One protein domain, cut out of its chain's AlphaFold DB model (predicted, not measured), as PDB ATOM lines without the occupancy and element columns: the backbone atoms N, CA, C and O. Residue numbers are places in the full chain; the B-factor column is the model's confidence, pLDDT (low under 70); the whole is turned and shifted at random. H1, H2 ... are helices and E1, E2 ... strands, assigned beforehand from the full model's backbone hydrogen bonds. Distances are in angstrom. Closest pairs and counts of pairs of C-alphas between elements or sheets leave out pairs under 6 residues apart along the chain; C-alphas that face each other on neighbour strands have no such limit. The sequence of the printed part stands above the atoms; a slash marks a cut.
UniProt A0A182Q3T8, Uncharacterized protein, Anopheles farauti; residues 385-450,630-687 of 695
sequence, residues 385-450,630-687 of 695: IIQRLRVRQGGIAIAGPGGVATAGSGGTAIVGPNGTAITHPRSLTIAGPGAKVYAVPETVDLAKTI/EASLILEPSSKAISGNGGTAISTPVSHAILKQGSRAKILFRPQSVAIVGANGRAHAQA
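AT A GLANCE: This is residues 385 to 450 and 630 to 687 of the 695 residues of an uncharacterized protein of Anopheles farauti (UniProt A0A182Q3T8). Two nearly flat sheets lie face to face as a thin sandwich, six strands in one and four in the other, with the strands of both along almost one line. Beyond one end of the strands run long unnamed stretches, among them residues 653 to 671, which lengthen the model; the short helix H1 only grazes the larger sheet. The printed part has 124 residues, with ten named strands and one named helix in the order E1 E2 E3 E4 E5 E6 H1 E7 E8 E9 E10; the class is mostly strand, though under half of the residues are in named elements. The larger sheet has the order E6 E4 E3 E1 E9 E7 and the smaller E5 E2 E10 E8, both mixed. The whole is only just loose, close to compact, with a radius of gyration of the C-alphas of 16.6 A, and elongated, with spans of 58 by 30 by 20 A.

IN THESE COORDINATES: In the larger sheet, E7 is residues 638 to 643, 16.8 A from first to last C-alpha, and E9 is residues 672 to 677, 16.4 A. Beside them come E1, residues 396 to 399, 10.1 A, E3, residues 412 to 415, 10.3 A, E4, residues 420 to 423, 10.1 A, and E6, residues 436 to 439, 10.0 A. In the smaller sheet, E8 is residues 648 to 652, 13.2 A, E10 residues 682 to 686, 13.5 A, E2 residues 404 to 407, 10.4 A, and E5 residues 427 to 430, 10.3 A. H1 is residues 446 to 450, 6.0 A. C-alpha 396, where E1 begins, is at (-147.807, -120.537, -160.201), and C-alpha 686, where E10 ends, is at (-153.720, -120.078, -154.805).

HOW THE PARTS SIT: In the larger sheet E6 and E7 are the edge strands. E9 is parallel to E7, with N 675 and O 640 at 2.8 A, and parallel to E1, with N 397 and O 674 at 2.8 A. E3 is parallel to E1, with N 413 and O 396 at 2.8 A. E3 and E4 form a hairpin, antiparallel at 169 degrees, with N 414 and O 422 at 2.8 A. E6 is parallel to E4, with N 438 and O 421 at 2.8 A. In the smaller sheet E5 and E8 are the edge strands. E10 is parallel to E8, with N 683 and O 648 at 2.9 A, and to E2, with N 684 and O 405 at 2.9 A. E5 is antiparallel to E2 at 177 degrees, with N 428 and O 406 at 2.9 A. The two sheets form a sandwich, two sheets face to face; the parts that face each other are 6.2 A centre to centre, and their best planes are 1 degrees apart. Across it, the closest C-alphas of E1 and E2 are those of Ala 399 and Ala 405, 5.2 A apart, and those of E9 and E10 are Ala 675 and Ala 685, 5.3 A apart. H1 is on the larger sheet but only grazes it, with residues 446 to 447. In H1 every O i to N i+4 pair is within hydrogen-bond range.

THE WHOLE: The two C-alphas farthest apart, those of Gly 434 and Gly 662, are 58.8 A apart. Residues 451 to 629 are cut out, and C-alphas 450 and 630 are 37.9 A apart across the cut. Of the links that are printed whole, E8 to E9 is long, with 19 residues. The mean pLDDT of the printed part is 81.7; residues 385 to 393, 630 to 631, 661 to 662 and 664 are under 70.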
ATOM      1  N   ILE A 385    -151.811-131.262-130.732       53.03
ATOM      2  CA  ILE A 385    -150.323-131.420-130.650       53.03
ATOM      3  C   ILE A 385    -149.695-131.923-131.993       53.03
ATOM      4  O   ILE A 385    -150.428-132.495-132.792       53.03
ATOM      5  N   ILE A 386    -148.383-131.703-132.295       56.53
ATOM      6  CA  ILE A 386    -147.842-131.492-133.688       56.53
ATOM      7  C   ILE A 386    -146.246-131.619-133.869       56.53
ATOM      8  O   ILE A 386    -145.566-130.907-133.145       56.53
ATOM      9  N   GLN A 387    -145.608-132.447-134.777       50.62
ATOM     10  CA  GLN A 387    -144.236-132.322-135.499       50.62
ATOM     11  C   GLN A 387    -143.798-133.371-136.654       50.62
ATOM     12  O   GLN A 387    -143.762-134.558-136.379       50.62
ATOM     13  N   ARG A 388    -143.395-133.076-137.945       44.56
ATOM     14  CA  ARG A 388    -143.129-134.095-139.057       44.56
ATOM     15  C   ARG A 388    -143.649-134.130-140.593       44.56
ATOM     16  O   ARG A 388    -142.933-134.750-141.375       44.56
ATOM     17  N   LEU A 389    -144.833-133.665-141.109       54.38
ATOM     18  CA  LEU A 389    -145.533-134.211-142.363       54.38
ATOM     19  C   LEU A 389    -145.979-133.219-143.533       54.38
ATOM     20  O   LEU A 389    -145.922-132.021-143.351       54.38
ATOM     21  N   ARG A 390    -146.388-133.648-144.769       49.59
ATOM     22  CA  ARG A 390    -145.956-133.047-146.087       49.59
ATOM     23  C   ARG A 390    -146.966-132.694-147.248       49.59
ATOM     24  O   ARG A 390    -147.715-133.547-147.702       49.59
ATOM     25  N   VAL A 391    -146.784-131.509-147.879       58.50
ATOM     26  CA  VAL A 391    -147.171-131.037-149.261       58.50
ATOM     27  C   VAL A 391    -145.922-130.421-149.930       58.50
ATOM     28  O   VAL A 391    -144.932-130.220-149.222       58.50
ATOM     29  N   ARG A 392    -145.884-130.174-151.257       59.41
ATOM     30  CA  ARG A 392    -144.658-129.689-151.947       59.41
ATOM     31  C   ARG A 392    -144.759-128.627-153.061       59.41
ATOM     32  O   ARG A 392    -143.696-128.186-153.490       59.41
ATOM     33  N   GLN A 393    -145.939-128.226-153.545       68.44
ATOM     34  CA  GLN A 393    -146.067-127.182-154.581       68.44
ATOM     35  C   GLN A 393    -147.306-126.308-154.338       68.44
ATOM     36  O   GLN A 393    -148.334-126.807-153.883       68.44
ATOM     37  N   GLY A 394    -147.195-125.009-154.627       75.31
ATOM     38  CA  GLY A 394    -148.320-124.067-154.660       75.31
ATOM     39  C   GLY A 394    -148.640-123.650-156.096       75.31
ATOM     40  O   GLY A 394    -147.993-124.131-157.027       75.31
ATOM     41  N   GLY A 395    -149.657-122.807-156.283       85.69
ATOM     42  CA  GLY A 395    -150.028-122.311-157.606       85.69
ATOM     43  C   GLY A 395    -148.986-121.355-158.192       85.69
ATOM     44  O   GLY A 395    -148.527-120.441-157.513       85.69
ATOM     45  N   ILE A 396    -148.634-121.515-159.468       89.50
ATOM     46  CA  ILE A 396    -147.807-120.537-160.201       89.50
ATOM     47  C   ILE A 396    -148.609-120.003-161.386       89.50
ATOM     48  O   ILE A 396    -148.795-120.708-162.374       89.50
ATOM     49  N   ALA A 397    -149.071-118.759-161.300       91.31
ATOM     50  CA  ALA A 397    -149.816-118.068-162.345       91.31
ATOM     51  C   ALA A 397    -148.968-116.934-162.943       91.31
ATOM     52  O   ALA A 397    -148.610-115.977-162.262       91.31
ATOM     53  N   ILE A 398    -148.653-117.020-164.232       91.81
ATOM     54  CA  ILE A 398    -147.899-116.009-164.975       91.81
ATOM     55  C   ILE A 398    -148.771-115.528-166.132       91.81
ATOM     56  O   ILE A 398    -149.125-116.315-167.004       91.81
ATOM     57  N   ALA A 399    -149.110-114.243-166.159       91.69
ATOM     58  CA  ALA A 399    -149.879-113.617-167.225       91.69
ATOM     59  C   ALA A 399    -149.046-112.546-167.936       91.69
ATOM     60  O   ALA A 399    -148.540-111.621-167.308       91.69
ATOM     61  N   GLY A 400    -148.923-112.644-169.256       88.25
ATOM     62  CA  GLY A 400    -148.390-111.589-170.111       88.25
ATOM     63  C   GLY A 400    -149.351-110.396-170.221       88.25
ATOM     64  O   GLY A 400    -150.428-110.406-169.617       88.25
ATOM     65  N   PRO A 401    -148.984-109.359-170.993       87.19
ATOM     66  CA  PRO A 401    -149.829-108.186-171.180       87.19
ATOM     67  C   PRO A 401    -151.232-108.557-171.682       87.19
ATOM     68  O   PRO A 401    -151.367-109.315-172.640       87.19
ATOM     69  N   GLY A 402    -152.273-108.069-171.002       83.94
ATOM     70  CA  GLY A 402    -153.683-108.379-171.291       83.94
ATOM     71  C   GLY A 402    -154.125-109.845-171.112       83.94
ATOM     72  O   GLY A 402    -155.298-110.146-171.318       83.94
ATOM     73  N   GLY A 403    -153.229-110.767-170.741       86.62
ATOM     74  CA  GLY A 403    -153.553-112.182-170.526       86.62
ATOM     75  C   GLY A 403    -154.179-112.454-169.155       86.62
ATOM     76  O   GLY A 403    -154.029-111.652-168.229       86.62
ATOM     77  N   VAL A 404    -154.838-113.609-168.996       90.00
ATOM     78  CA  VAL A 404    -155.356-114.069-167.695       90.00
ATOM     79  C   VAL A 404    -154.832-115.466-167.365       90.00
ATOM     80  O   VAL A 404    -155.026-116.406-168.134       90.00
ATOM     81  N   ALA A 405    -154.199-115.624-166.205       90.69
ATOM     82  CA  ALA A 405    -153.676-116.903-165.721       90.69
ATOM     83  C   ALA A 405    -154.185-117.200-164.305       90.69
ATOM     84  O   ALA A 405    -154.070-116.359-163.416       90.69
ATOM     85  N   THR A 406    -154.720-118.392-164.057       91.06
ATOM     86  CA  THR A 406    -155.136-118.818-162.717       91.06
ATOM     87  C   THR A 406    -154.595-120.207-162.388       91.06
ATOM     88  O   THR A 406    -154.594-121.105-163.229       91.06
ATOM     89  N   ALA A 407    -154.082-120.393-161.173       89.44
ATOM     90  CA  ALA A 407    -153.428-121.627-160.749       89.44
ATOM     91  C   ALA A 407    -153.822-122.003-159.317       89.44
ATOM     92  O   ALA A 407    -153.553-121.243-158.388       89.44
ATOM     93  N   GLY A 408    -154.432-123.181-159.149       83.31
ATOM     94  CA  GLY A 408    -154.693-123.771-157.835       83.31
ATOM     95  C   GLY A 408    -153.462-124.464-157.244       83.31
ATOM     96  O   GLY A 408    -152.370-124.432-157.816       83.31
ATOM     97  N   SER A 409    -153.643-125.147-156.111       80.12
ATOM     98  CA  SER A 409    -152.563-125.826-155.384       80.12
ATOM     99  C   SER A 409    -151.826-126.861-156.253       80.12
ATOM    100  O   SER A 409    -152.387-127.858-156.712       80.12
ATOM    101  N   GLY A 410    -150.537-126.603-156.492       79.00
ATOM    102  CA  GLY A 410    -149.664-127.416-157.346       79.00
ATOM    103  C   GLY A 410    -149.897-127.273-158.856       79.00
ATOM    104  O   GLY A 410    -149.204-127.926-159.630       79.00
ATOM    105  N   GLY A 411    -150.841-126.437-159.299       85.31
ATOM    106  CA  GLY A 411    -151.019-126.109-160.712       85.31
ATOM    107  C   GLY A 411    -150.041-125.027-161.172       85.31
ATOM    108  O   GLY A 411    -149.639-124.160-160.397       85.31
ATOM    109  N   THR A 412    -149.700-125.012-162.462       88.75
ATOM    110  CA  THR A 412    -149.051-123.838-163.073       88.75
ATOM    111  C   THR A 412    -149.767-123.410-164.352       88.75
ATOM    112  O   THR A 412    -150.202-124.250-165.141       88.75
ATOM    113  N   ALA A 413    -149.937-122.104-164.526       89.88
ATOM    114  CA  ALA A 413    -150.575-121.448-165.662       89.88
ATOM    115  C   ALA A 413    -149.646-120.349-166.169       89.88
ATOM    116  O   ALA A 413    -149.222-119.493-165.395       89.88
ATOM    117  N   ILE A 414    -149.330-120.357-167.460       90.44
ATOM    118  CA  ILE A 414    -148.429-119.390-168.084       90.44
ATOM    119  C   ILE A 414    -149.069-118.895-169.377       90.44
ATOM    120  O   ILE A 414    -149.254-119.670-170.307       90.44
ATOM    121  N   VAL A 415    -149.372-117.604-169.461       90.88
ATOM    122  CA  VAL A 415    -149.768-116.920-170.697       90.88
ATOM    123  C   VAL A 415    -148.626-115.995-171.100       90.88
ATOM    124  O   VAL A 415    -148.324-115.038-170.397       90.88
ATOM    125  N   GLY A 416    -147.963-116.281-172.216       86.88
ATOM    126  CA  GLY A 416    -146.941-115.420-172.809       86.88
ATOM    127  C   GLY A 416    -147.543-114.244-173.595       86.88
ATOM    128  O   GLY A 416    -148.713-114.293-173.977       86.88
ATOM    129  N   PRO A 417    -146.746-113.198-173.898       78.12
ATOM    130  CA  PRO A 417    -147.217-111.995-174.594       78.12
ATOM    131  C   PRO A 417    -147.794-112.275-175.991       78.12
ATOM    132  O   PRO A 417    -148.707-111.586-176.428       78.12
ATOM    133  N   ASN A 418    -147.319-113.324-176.669       78.75
ATOM    134  CA  ASN A 418    -147.724-113.671-178.036       78.75
ATOM    135  C   ASN A 418    -148.950-114.612-178.078       78.75
ATOM    136  O   ASN A 418    -149.082-115.416-178.998       78.75
ATOM    137  N   GLY A 419    -149.799-114.601-177.045       74.56
ATOM    138  CA  GLY A 419    -150.958-115.498-176.936       74.56
ATOM    139  C   GLY A 419    -150.615-116.977-176.704       74.56
ATOM    140  O   GLY A 419    -151.498-117.827-176.772       74.56
ATOM    141  N   THR A 420    -149.357-117.325-176.427       86.88
ATOM    142  CA  THR A 420    -148.976-118.699-176.065       86.88
ATOM    143  C   THR A 420    -149.430-118.997-174.640       86.88
ATOM    144  O   THR A 420    -148.871-118.440-173.700       86.88
ATOM    145  N   ALA A 421    -150.402-119.885-174.466       87.81
ATOM    146  CA  ALA A 421    -150.836-120.366-173.161       87.81
ATOM    147  C   ALA A 421    -150.285-121.772-172.897       87.81
ATOM    148  O   ALA A 421    -150.347-122.641-173.762       87.81
ATOM    149  N   ILE A 422    -149.764-122.006-171.698       88.69
ATOM    150  CA  ILE A 422    -149.294-123.304-171.217       88.69
ATOM    151  C   ILE A 422    -149.956-123.542-169.862       88.69
ATOM    152  O   ILE A 422    -149.810-122.718-168.955       88.69
ATOM    153  N   THR A 423    -150.708-124.633-169.719       88.75
ATOM    154  CA  THR A 423    -151.490-124.899-168.503       88.75
ATOM    155  C   THR A 423    -151.476-126.372-168.120       88.75
ATOM    156  O   THR A 423    -151.453-127.253-168.979       88.75
ATOM    157  N   HIS A 424    -151.521-126.628-166.818       87.50
ATOM    158  CA  HIS A 424    -151.797-127.940-166.242       87.50
ATOM    159  C   HIS A 424    -153.314-128.161-166.083       87.50
ATOM    160  O   HIS A 424    -154.080-127.199-166.136       87.50
ATOM    161  N   PRO A 425    -153.777-129.396-165.808       80.56
ATOM    162  CA  PRO A 425    -155.186-129.677-165.508       80.56
ATOM    163  C   PRO A 425    -155.740-128.967-164.257       80.56
ATOM    164  O   PRO A 425    -156.949-128.782-164.148       80.56
ATOM    165  N   ARG A 426    -154.877-128.556-163.313       76.25
ATOM    166  CA  ARG A 426    -155.243-127.849-162.059       76.25
ATOM    167  C   ARG A 426    -155.141-126.323-162.163       76.25
ATOM    168  O   ARG A 426    -155.067-125.618-161.152       76.25
ATOM    169  N   SER A 427    -155.072-125.810-163.381       82.38
ATOM    170  CA  SER A 427    -154.910-124.395-163.672       82.38
ATOM    171  C   SER A 427    -155.669-124.027-164.944       82.38
ATOM    172  O   SER A 427    -155.960-124.871-165.790       82.38
ATOM    173  N   LEU A 428    -156.042-122.756-165.058       84.25
ATOM    174  CA  LEU A 428    -156.835-122.228-166.159       84.25
ATOM    175  C   LEU A 428    -156.139-120.990-166.724       84.25
ATOM    176  O   LEU A 428    -155.845-120.024-166.026       84.25
ATOM    177  N   THR A 429    -155.889-121.010-168.026       83.94
ATOM    178  CA  THR A 429    -155.332-119.884-168.781       83.94
ATOM    179  C   THR A 429    -156.359-119.375-169.777       83.94
ATOM    180  O   THR A 429    -156.890-120.166-170.556       83.94
ATOM    181  N   ILE A 430    -156.580-118.062-169.814       80.88
ATOM    182  CA  ILE A 430    -157.327-117.391-170.881       80.88
ATOM    183  C   ILE A 430    -156.343-116.515-171.656       80.88
ATOM    184  O   ILE A 430    -155.725-115.598-171.110       80.88
ATOM    185  N   ALA A 431    -156.207-116.812-172.942       81.94
ATOM    186  CA  ALA A 431    -155.438-116.034-173.901       81.94
ATOM    187  C   ALA A 431    -156.365-115.564-175.036       81.94
ATOM    188  O   ALA A 431    -157.446-116.120-175.232       81.94
ATOM    189  N   GLY A 432    -155.962-114.505-175.741       73.81
ATOM    190  CA  GLY A 432    -156.786-113.861-176.769       73.81
ATOM    191  C   GLY A 432    -157.022-114.709-178.032       73.81
ATOM    192  O   GLY A 432    -156.447-115.788-178.184       73.81
ATOM    193  N   PRO A 433    -157.849-114.227-178.977       72.38
ATOM    194  CA  PRO A 433    -158.020-114.884-180.272       72.38
ATOM    195  C   PRO A 433    -156.671-115.040-180.996       72.38
ATOM    196  O   PRO A 433    -155.826-114.149-180.957       72.38
ATOM    197  N   GLY A 434    -156.460-116.193-181.639       73.75
ATOM    198  CA  GLY A 434    -155.169-116.571-182.237       73.75
ATOM    199  C   GLY A 434    -154.166-117.216-181.266       73.75
ATOM    200  O   GLY A 434    -153.074-117.595-181.690       73.75
ATOM    201  N   ALA A 435    -154.524-117.376-179.988       80.50
ATOM    202  CA  ALA A 435    -153.703-118.053-178.988       80.50
ATOM    203  C   ALA A 435    -153.338-119.502-179.350       80.50
ATOM    204  O   ALA A 435    -154.140-120.254-179.907       80.50
ATOM    205  N   LYS A 436    -152.139-119.925-178.934       87.50
ATOM    206  CA  LYS A 436    -151.692-121.325-178.982       87.50
ATOM    207  C   LYS A 436    -151.712-121.892-177.570       87.50
ATOM    208  O   LYS A 436    -150.888-121.496-176.748       87.50
ATOM    209  N   VAL A 437    -152.663-122.781-177.290       85.94
ATOM    210  CA  VAL A 437    -152.850-123.394-175.967       85.94
ATOM    211  C   VAL A 437    -152.199-124.775-175.934       85.94
ATOM    212  O   VAL A 437    -152.554-125.649-176.720       85.94
ATOM    213  N   TYR A 438    -151.276-124.974-174.999       88.31
ATOM    214  CA  TYR A 438    -150.589-126.235-174.745       88.31
ATOM    215  C   TYR A 438    -151.002-126.771-173.371       88.31
ATOM    216  O   TYR A 438    -150.612-126.230-172.334       88.31
ATOM    217  N   ALA A 439    -151.798-127.841-173.362       87.38
ATOM    218  CA  ALA A 439    -152.089-128.595-172.149       87.38
ATOM    219  C   ALA A 439    -150.888-129.494-171.812       87.38
ATOM    220  O   ALA A 439    -150.462-130.298-172.641       87.38
ATOM    221  N   VAL A 440    -150.339-129.347-170.607       87.31
ATOM    222  CA  VAL A 440    -149.159-130.084-170.134       87.31
ATOM    223  C   VAL A 440    -149.585-131.078-169.047       87.31
ATOM    224  O   VAL A 440    -150.289-130.682-168.114       87.31
ATOM    225  N   PRO A 441    -149.205-132.368-169.136       83.62
ATOM    226  CA  PRO A 441    -149.560-133.358-168.123       83.62
ATOM    227  C   PRO A 441    -148.852-133.076-166.791       83.62
ATOM    228  O   PRO A 441    -147.708-132.632-166.770       83.62
ATOM    229  N   GLU A 442    -149.504-133.414-165.672       79.12
ATOM    230  CA  GLU A 442    -149.012-133.168-164.298       79.12
ATOM    231  C   GLU A 442    -147.660-133.829-163.962       79.12
ATOM    232  O   GLU A 442    -147.060-133.540-162.930       79.12
ATOM    233  N   THR A 443    -147.160-134.715-164.824       79.62
ATOM    234  CA  THR A 443    -145.829-135.324-164.719       79.62
ATOM    235  C   THR A 443    -144.689-134.366-165.087       79.62
ATOM    236  O   THR A 443    -143.544-134.621-164.710       79.62
ATOM    237  N   VAL A 444    -144.965-133.275-165.812       79.38
ATOM    238  CA  VAL A 444    -143.951-132.342-166.329       79.38
ATOM    239  C   VAL A 444    -143.930-131.062-165.499       79.38
ATOM    240  O   VAL A 444    -144.656-130.108-165.755       79.38
ATOM    241  N   ASP A 445    -143.035-131.014-164.516       75.56
ATOM    242  CA  ASP A 445    -142.860-129.840-163.659       75.56
ATOM    243  C   ASP A 445    -142.304-128.633-164.441       75.56
ATOM    244  O   ASP A 445    -141.088-128.462-164.592       75.56
ATOM    245  N   LEU A 446    -143.210-127.769-164.908       75.31
ATOM    246  CA  LEU A 446    -142.870-126.555-165.655       75.31
ATOM    247  C   LEU A 446    -142.008-125.562-164.859       75.31
ATOM    248  O   LEU A 446    -141.254-124.797-165.457       75.31
ATOM    249  N   ALA A 447    -142.064-125.563-163.522       70.50
ATOM    250  CA  ALA A 447    -141.200-124.701-162.717       70.50
ATOM    251  C   ALA A 447    -139.752-125.216-162.720       70.50
ATOM    252  O   ALA A 447    -138.810-124.427-162.849       70.50
ATOM    253  N   LYS A 448    -139.561-126.540-162.640       73.94
ATOM    254  CA  LYS A 448    -138.243-127.167-162.798       73.94
ATOM    255  C   LYS A 448    -137.706-127.018-164.216       73.94
ATOM    256  O   LYS A 448    -136.534-126.682-164.334       73.94
ATOM    257  N   THR A 449    -138.506-127.207-165.271       72.88
ATOM    258  CA  THR A 449    -137.997-127.049-166.648       72.88
ATOM    259  C   THR A 449    -137.585-125.606-166.931       72.88
ATOM    260  O   THR A 449    -136.472-125.392-167.391       72.88
ATOM    261  N   ILE A 450    -138.385-124.603-166.545       73.00
ATOM    262  CA  ILE A 450    -138.014-123.181-166.684       73.00
ATOM    263  C   ILE A 450    -136.713-122.859-165.932       73.00
ATOM    264  O   ILE A 450    -135.860-122.135-166.448       73.00
ATOM    265  N   GLU A 630    -146.804-140.127-132.779       66.62
ATOM    266  CA  GLU A 630    -146.951-138.746-133.266       66.62
ATOM    267  C   GLU A 630    -147.303-138.711-134.797       66.62
ATOM    268  O   GLU A 630    -146.542-139.273-135.578       66.62
ATOM    269  N   ALA A 631    -148.427-138.086-135.254       67.62
ATOM    270  CA  ALA A 631    -149.155-138.337-136.560       67.62
ATOM    271  C   ALA A 631    -149.073-137.397-137.850       67.62
ATOM    272  O   ALA A 631    -148.396-137.788-138.798       67.62
ATOM    273  N   SER A 632    -149.772-136.233-138.017       73.31
ATOM    274  CA  SER A 632    -149.825-135.377-139.283       73.31
ATOM    275  C   SER A 632    -149.780-133.808-139.135       73.31
ATOM    276  O   SER A 632    -150.190-133.378-138.074       73.31
ATOM    277  N   LEU A 633    -149.350-132.991-140.154       72.06
ATOM    278  CA  LEU A 633    -149.348-131.468-140.367       72.06
ATOM    279  C   LEU A 633    -147.963-130.776-140.748       72.06
ATOM    280  O   LEU A 633    -147.070-131.555-141.038       72.06
ATOM    281  N   ILE A 634    -147.758-129.410-140.822       77.19
ATOM    282  CA  ILE A 634    -146.814-128.597-141.714       77.19
ATOM    283  C   ILE A 634    -147.750-127.815-142.691       77.19
ATOM    284  O   ILE A 634    -148.802-128.317-143.066       77.19
ATOM    285  N   LEU A 635    -147.343-126.581-143.014       74.50
ATOM    286  CA  LEU A 635    -147.799-125.399-143.699       74.50
ATOM    287  C   LEU A 635    -146.465-124.591-143.865       74.50
ATOM    288  O   LEU A 635    -145.968-124.044-142.886       74.50
ATOM    289  N   GLU A 636    -145.813-124.555-145.030       82.44
ATOM    290  CA  GLU A 636    -144.696-123.627-145.357       82.44
ATOM    291  C   GLU A 636    -145.171-122.719-146.512       82.44
ATOM    292  O   GLU A 636    -144.660-122.836-147.630       82.44
ATOM    293  N   PRO A 637    -146.234-121.911-146.313       85.25
ATOM    294  CA  PRO A 637    -146.789-121.065-147.356       85.25
ATOM    295  C   PRO A 637    -145.862-119.893-147.680       85.25
ATOM    296  O   PRO A 637    -145.438-119.142-146.807       85.25
ATOM    297  N   SER A 638    -145.603-119.695-148.967       88.31
ATOM    298  CA  SER A 638    -144.959-118.498-149.506       88.31
ATOM    299  C   SER A 638    -145.887-117.839-150.521       88.31
ATOM    300  O   SER A 638    -146.547-118.536-151.292       88.31
ATOM    301  N   SER A 639    -145.939-116.506-150.530       90.50
ATOM    302  CA  SER A 639    -146.696-115.717-151.503       90.50
ATOM    303  C   SER A 639    -145.770-114.754-152.237       90.50
ATOM    304  O   SER A 639    -144.940-114.095-151.611       90.50
ATOM    305  N   LYS A 640    -145.918-114.641-153.559       93.62
ATOM    306  CA  LYS A 640    -145.197-113.657-154.371       93.62
ATOM    307  C   LYS A 640    -146.093-113.108-155.472       93.62
ATOM    308  O   LYS A 640    -146.327-113.787-156.464       93.62
ATOM    309  N   ALA A 641    -146.552-111.870-155.311       94.00
ATOM    310  CA  ALA A 641    -147.249-111.118-156.348       94.00
ATOM    311  C   ALA A 641    -146.291-110.106-157.006       94.00
ATOM    312  O   ALA A 641    -145.617-109.350-156.312       94.00
ATOM    313  N   ILE A 642    -146.229-110.086-158.338       94.12
ATOM    314  CA  ILE A 642    -145.558-109.049-159.136       94.12
ATOM    315  C   ILE A 642    -146.564-108.549-160.169       94.12
ATOM    316  O   ILE A 642    -147.026-109.336-160.994       94.12
ATOM    317  N   SER A 643    -146.867-107.251-160.150       94.25
ATOM    318  CA  SER A 643    -147.787-106.628-161.105       94.25
ATOM    319  C   SER A 643    -147.092-105.562-161.947       94.25
ATOM    320  O   SER A 643    -146.439-104.671-161.410       94.25
ATOM    321  N   GLY A 644    -147.236-105.655-163.267       90.69
ATOM    322  CA  GLY A 644    -146.887-104.598-164.210       90.69
ATOM    323  C   GLY A 644    -147.949-103.496-164.266       90.69
ATOM    324  O   GLY A 644    -149.018-103.602-163.664       90.69
ATOM    325  N   ASN A 645    -147.666-102.437-165.028       92.62
ATOM    326  CA  ASN A 645    -148.530-101.257-165.136       92.62
ATOM    327  C   ASN A 645    -149.979-101.621-165.544       92.62
ATOM    328  O   ASN A 645    -150.190-102.284-166.559       92.62
ATOM    329  N   GLY A 646    -150.968-101.229-164.737       89.94
ATOM    330  CA  GLY A 646    -152.388-101.558-164.938       89.94
ATOM    331  C   GLY A 646    -152.773-103.035-164.738       89.94
ATOM    332  O   GLY A 646    -153.933-103.393-164.926       89.94
ATOM    333  N   GLY A 647    -151.832-103.912-164.376       92.62
ATOM    334  CA  GLY A 647    -152.091-105.332-164.130       92.62
ATOM    335  C   GLY A 647    -152.645-105.624-162.731       92.62
ATOM    336  O   GLY A 647    -152.493-104.826-161.806       92.62
ATOM    337  N   THR A 648    -153.232-106.810-162.537       94.69
ATOM    338  CA  THR A 648    -153.706-107.288-161.222       94.69
ATOM    339  C   THR A 648    -153.126-108.664-160.875       94.69
ATOM    340  O   THR A 648    -153.580-109.681-161.401       94.69
ATOM    341  N   ALA A 649    -152.140-108.709-159.975       94.75
ATOM    342  CA  ALA A 649    -151.552-109.943-159.444       94.75
ATOM    343  C   ALA A 649    -152.097-110.259-158.040       94.75
ATOM    344  O   ALA A 649    -151.946-109.452-157.126       94.75
ATOM    345  N   ILE A 650    -152.699-111.436-157.862       94.00
ATOM    346  CA  ILE A 650    -153.262-111.921-156.593       94.00
ATOM    347  C   ILE A 650    -152.612-113.270-156.266       94.00
ATOM    348  O   ILE A 650    -152.570-114.157-157.117       94.00
ATOM    349  N   SER A 651    -152.092-113.432-155.049       93.12
ATOM    350  CA  SER A 651    -151.369-114.638-154.623       93.12
ATOM    351  C   SER A 651    -151.757-115.024-153.189       93.12
ATOM    352  O   SER A 651    -151.493-114.268-152.253       93.12
ATOM    353  N   THR A 652    -152.393-116.184-153.023       91.69
ATOM    354  CA  THR A 652    -153.182-116.578-151.841       91.69
ATOM    355  C   THR A 652    -152.838-118.003-151.364       91.69
ATOM    356  O   THR A 652    -153.478-118.960-151.775       91.69
ATOM    357  N   PRO A 653    -151.820-118.200-150.505       87.81
ATOM    358  CA  PRO A 653    -151.471-119.520-149.967       87.81
ATOM    359  C   PRO A 653    -152.148-119.788-148.603       87.81
ATOM    360  O   PRO A 653    -151.517-119.661-147.552       87.81
ATOM    361  N   VAL A 654    -153.444-120.111-148.594       80.12
ATOM    362  CA  VAL A 654    -154.284-120.134-147.376       80.12
ATOM    363  C   VAL A 654    -154.299-121.522-146.731       80.12
ATOM    364  O   VAL A 654    -155.220-122.302-146.946       80.12
ATOM    365  N   SER A 655    -153.259-121.872-145.966       81.50
ATOM    366  CA  SER A 655    -153.057-123.248-145.482       81.50
ATOM    367  C   SER A 655    -153.118-123.400-143.963       81.50
ATOM    368  O   SER A 655    -152.361-122.760-143.240       81.50
ATOM    369  N   HIS A 656    -153.944-124.339-143.498       76.81
ATOM    370  CA  HIS A 656    -154.074-124.835-142.125       76.81
ATOM    371  C   HIS A 656    -154.692-126.291-142.142       76.81
ATOM    372  O   HIS A 656    -154.956-126.770-143.236       76.81
ATOM    373  N   ALA A 657    -154.816-127.097-141.059       81.81
ATOM    374  CA  ALA A 657    -155.412-128.475-141.074       81.81
ATOM    375  C   ALA A 657    -155.927-129.008-139.686       81.81
ATOM    376  O   ALA A 657    -155.451-128.547-138.653       81.81
ATOM    377  N   ILE A 658    -156.892-129.954-139.635       76.88
ATOM    378  CA  ILE A 658    -157.697-130.339-138.425       76.88
ATOM    379  C   ILE A 658    -157.085-131.454-137.536       76.88
ATOM    380  O   ILE A 658    -156.593-132.444-138.078       76.88
ATOM    381  N   LEU A 659    -157.188-131.372-136.189       78.00
ATOM    382  CA  LEU A 659    -156.724-132.412-135.224       78.00
ATOM    383  C   LEU A 659    -157.633-132.623-133.972       78.00
ATOM    384  O   LEU A 659    -158.636-131.939-133.792       78.00
ATOM    385  N   LYS A 660    -157.296-133.583-133.089       75.62
ATOM    386  CA  LYS A 660    -158.070-133.975-131.880       75.62
ATOM    387  C   LYS A 660    -157.390-133.557-130.562       75.62
ATOM    388  O   LYS A 660    -156.187-133.771-130.397       75.62
ATOM    389  N   GLN A 661    -158.175-133.107-129.576       66.06
ATOM    390  CA  GLN A 661    -157.730-132.899-128.189       66.06
ATOM    391  C   GLN A 661    -157.069-134.153-127.547       66.06
ATOM    392  O   GLN A 661    -157.616-135.254-127.538       66.06
ATOM    393  N   GLY A 662    -155.858-133.976-127.013       69.88
ATOM    394  CA  GLY A 662    -154.996-134.980-126.376       69.88
ATOM    395  C   GLY A 662    -153.986-135.686-127.301       69.88
ATOM    396  O   GLY A 662    -153.271-136.578-126.837       69.88
ATOM    397  N   SER A 663    -153.928-135.335-128.593       70.06
ATOM    398  CA  SER A 663    -153.314-136.179-129.639       70.06
ATOM    399  C   SER A 663    -152.048-135.571-130.245       70.06
ATOM    400  O   SER A 663    -152.086-134.454-130.760       70.06
ATOM    401  N   ARG A 664    -150.944-136.334-130.274       68.56
ATOM    402  CA  ARG A 664    -149.715-135.958-130.992       68.56
ATOM    403  C   ARG A 664    -149.850-136.214-132.489       68.56
ATOM    404  O   ARG A 664    -149.998-137.342-132.941       68.56
ATOM    405  N   ALA A 665    -149.767-135.146-133.266       71.50
ATOM    406  CA  ALA A 665    -149.716-135.144-134.716       71.50
ATOM    407  C   ALA A 665    -148.310-134.741-135.211       71.50
ATOM    408  O   ALA A 665    -147.345-134.751-134.454       71.50
ATOM    409  N   LYS A 666    -148.172-134.406-136.495       76.19
ATOM    410  CA  LYS A 666    -146.927-134.078-137.210       76.19
ATOM    411  C   LYS A 666    -146.975-132.659-137.824       76.19
ATOM    412  O   LYS A 666    -147.862-131.921-137.458       76.19
ATOM    413  N   ILE A 667    -145.955-132.237-138.590       73.62
ATOM    414  CA  ILE A 667    -145.329-130.872-138.670       73.62
ATOM    415  C   ILE A 667    -144.273-130.588-139.852       73.62
ATOM    416  O   ILE A 667    -143.120-130.409-139.461       73.62
ATOM    417  N   LEU A 668    -144.464-130.697-141.212       77.94
ATOM    418  CA  LEU A 668    -143.423-130.459-142.314       77.94
ATOM    419  C   LEU A 668    -143.870-130.359-143.854       77.94
ATOM    420  O   LEU A 668    -143.529-131.235-144.663       77.94
ATOM    421  N   PHE A 669    -144.621-129.345-144.330       73.00
ATOM    422  CA  PHE A 669    -145.385-129.300-145.629       73.00
ATOM    423  C   PHE A 669    -145.213-127.963-146.398       73.00
ATOM    424  O   PHE A 669    -144.941-126.989-145.731       73.00
ATOM    425  N   ARG A 670    -145.326-127.855-147.751       77.88
ATOM    426  CA  ARG A 670    -144.760-126.701-148.533       77.88
ATOM    427  C   ARG A 670    -145.496-126.213-149.814       77.88
ATOM    428  O   ARG A 670    -145.306-126.823-150.867       77.88
ATOM    429  N   PRO A 671    -146.260-125.102-149.797       78.50
ATOM    430  CA  PRO A 671    -146.688-124.401-151.018       78.50
ATOM    431  C   PRO A 671    -145.969-123.063-151.303       78.50
ATOM    432  O   PRO A 671    -145.846-122.203-150.440       78.50
ATOM    433  N   GLN A 672    -145.606-122.829-152.569       87.62
ATOM    434  CA  GLN A 672    -145.207-121.508-153.080       87.62
ATOM    435  C   GLN A 672    -146.276-120.996-154.048       87.62
ATOM    436  O   GLN A 672    -146.409-121.531-155.147       87.62
ATOM    437  N   SER A 673    -147.043-119.992-153.628       90.56
ATOM    438  CA  SER A 673    -147.977-119.250-154.473       90.56
ATOM    439  C   SER A 673    -147.235-118.107-155.167       90.56
ATOM    440  O   SER A 673    -146.604-117.281-154.503       90.56
ATOM    441  N   VAL A 674    -147.275-118.058-156.498       92.75
ATOM    442  CA  VAL A 674    -146.548-117.061-157.300       92.75
ATOM    443  C   VAL A 674    -147.445-116.521-158.412       92.75
ATOM    444  O   VAL A 674    -147.744-117.236-159.363       92.75
ATOM    445  N   ALA A 675    -147.830-115.250-158.318       93.62
ATOM    446  CA  ALA A 675    -148.565-114.514-159.341       93.62
ATOM    447  C   ALA A 675    -147.658-113.459-159.998       93.62
ATOM    448  O   ALA A 675    -147.143-112.574-159.319       93.62
ATOM    449  N   ILE A 676    -147.459-113.526-161.314       93.69
ATOM    450  CA  ILE A 676    -146.650-112.559-162.080       93.69
ATOM    451  C   ILE A 676    -147.481-112.039-163.249       93.69
ATOM    452  O   ILE A 676    -148.082-112.830-163.972       93.69
ATOM    453  N   VAL A 677    -147.529-110.721-163.437       94.00
ATOM    454  CA  VAL A 677    -148.467-110.065-164.358       94.00
ATOM    455  C   VAL A 677    -147.788-108.979-165.191       94.00
ATOM    456  O   VAL A 677    -147.151-108.081-164.651       94.00
ATOM    457  N   GLY A 678    -147.955-109.040-166.513       90.12
ATOM    458  CA  GLY A 678    -147.612-107.980-167.464       90.12
ATOM    459  C   GLY A 678    -148.690-106.894-167.557       90.12
ATOM    460  O   GLY A 678    -149.750-106.993-166.944       90.12
ATOM    461  N   ALA A 679    -148.434-105.842-168.337       90.50
ATOM    462  CA  ALA A 679    -149.309-104.668-168.370       90.50
ATOM    463  C   ALA A 679    -150.773-105.004-168.729       90.50
ATOM    464  O   ALA A 679    -151.031-105.731-169.687       90.50
ATOM    465  N   ASN A 680    -151.734-104.491-167.956       89.88
ATOM    466  CA  ASN A 680    -153.174-104.796-168.061       89.88
ATOM    467  C   ASN A 680    -153.570-106.293-167.954       89.88
ATOM    468  O   ASN A 680    -154.719-106.640-168.224       89.88
ATOM    469  N   GLY A 681    -152.651-107.195-167.587       89.25
ATOM    470  CA  GLY A 681    -152.946-108.618-167.381       89.25
ATOM    471  C   GLY A 681    -153.580-108.910-166.014       89.25
ATOM    472  O   GLY A 681    -153.693-108.032-165.155       89.25
ATOM    473  N   ARG A 682    -153.965-110.169-165.775       93.31
ATOM    474  CA  ARG A 682    -154.449-110.646-164.466       93.31
ATOM    475  C   ARG A 682    -153.874-112.018-164.125       93.31
ATOM    476  O   ARG A 682    -153.955-112.930-164.944       93.31
ATOM    477  N   ALA A 683    -153.360-112.199-162.910       93.19
ATOM    478  CA  ALA A 683    -152.973-113.519-162.413       93.19
ATOM    479  C   ALA A 683    -153.543-113.794-161.020       93.19
ATOM    480  O   ALA A 683    -153.491-112.925-160.151       93.19
ATOM    481  N   HIS A 684    -154.040-115.014-160.810       93.81
ATOM    482  CA  HIS A 684    -154.443-115.527-159.499       93.81
ATOM    483  C   HIS A 684    -153.724-116.848-159.208       93.81
ATOM    484  O   HIS A 684    -153.991-117.857-159.858       93.81
ATOM    485  N   ALA A 685    -152.818-116.847-158.238       91.44
ATOM    486  CA  ALA A 685    -152.185-118.052-157.714       91.44
ATOM    487  C   ALA A 685    -152.755-118.365-156.325       91.44
ATOM    488  O   ALA A 685    -152.879-117.447-155.523       91.44
ATOM    489  N   GLN A 686    -153.087-119.630-156.053       87.31
ATOM    490  CA  GLN A 686    -153.720-120.078-154.805       87.31
ATOM    491  C   GLN A 686    -153.071-121.381-154.291       87.31
ATOM    492  O   GLN A 686    -152.607-122.191-155.104       87.31
ATOM    493  N   ALA A 687    -152.994-121.614-152.970       82.56
ATOM    494  CA  ALA A 687    -152.348-122.815-152.412       82.56
ATOM    495  C   ALA A 687    -152.734-123.164-150.945       82.56
ATOM    496  O   ALA A 687    -152.019-122.796-150.010       82.56
TER     497      ALA A 687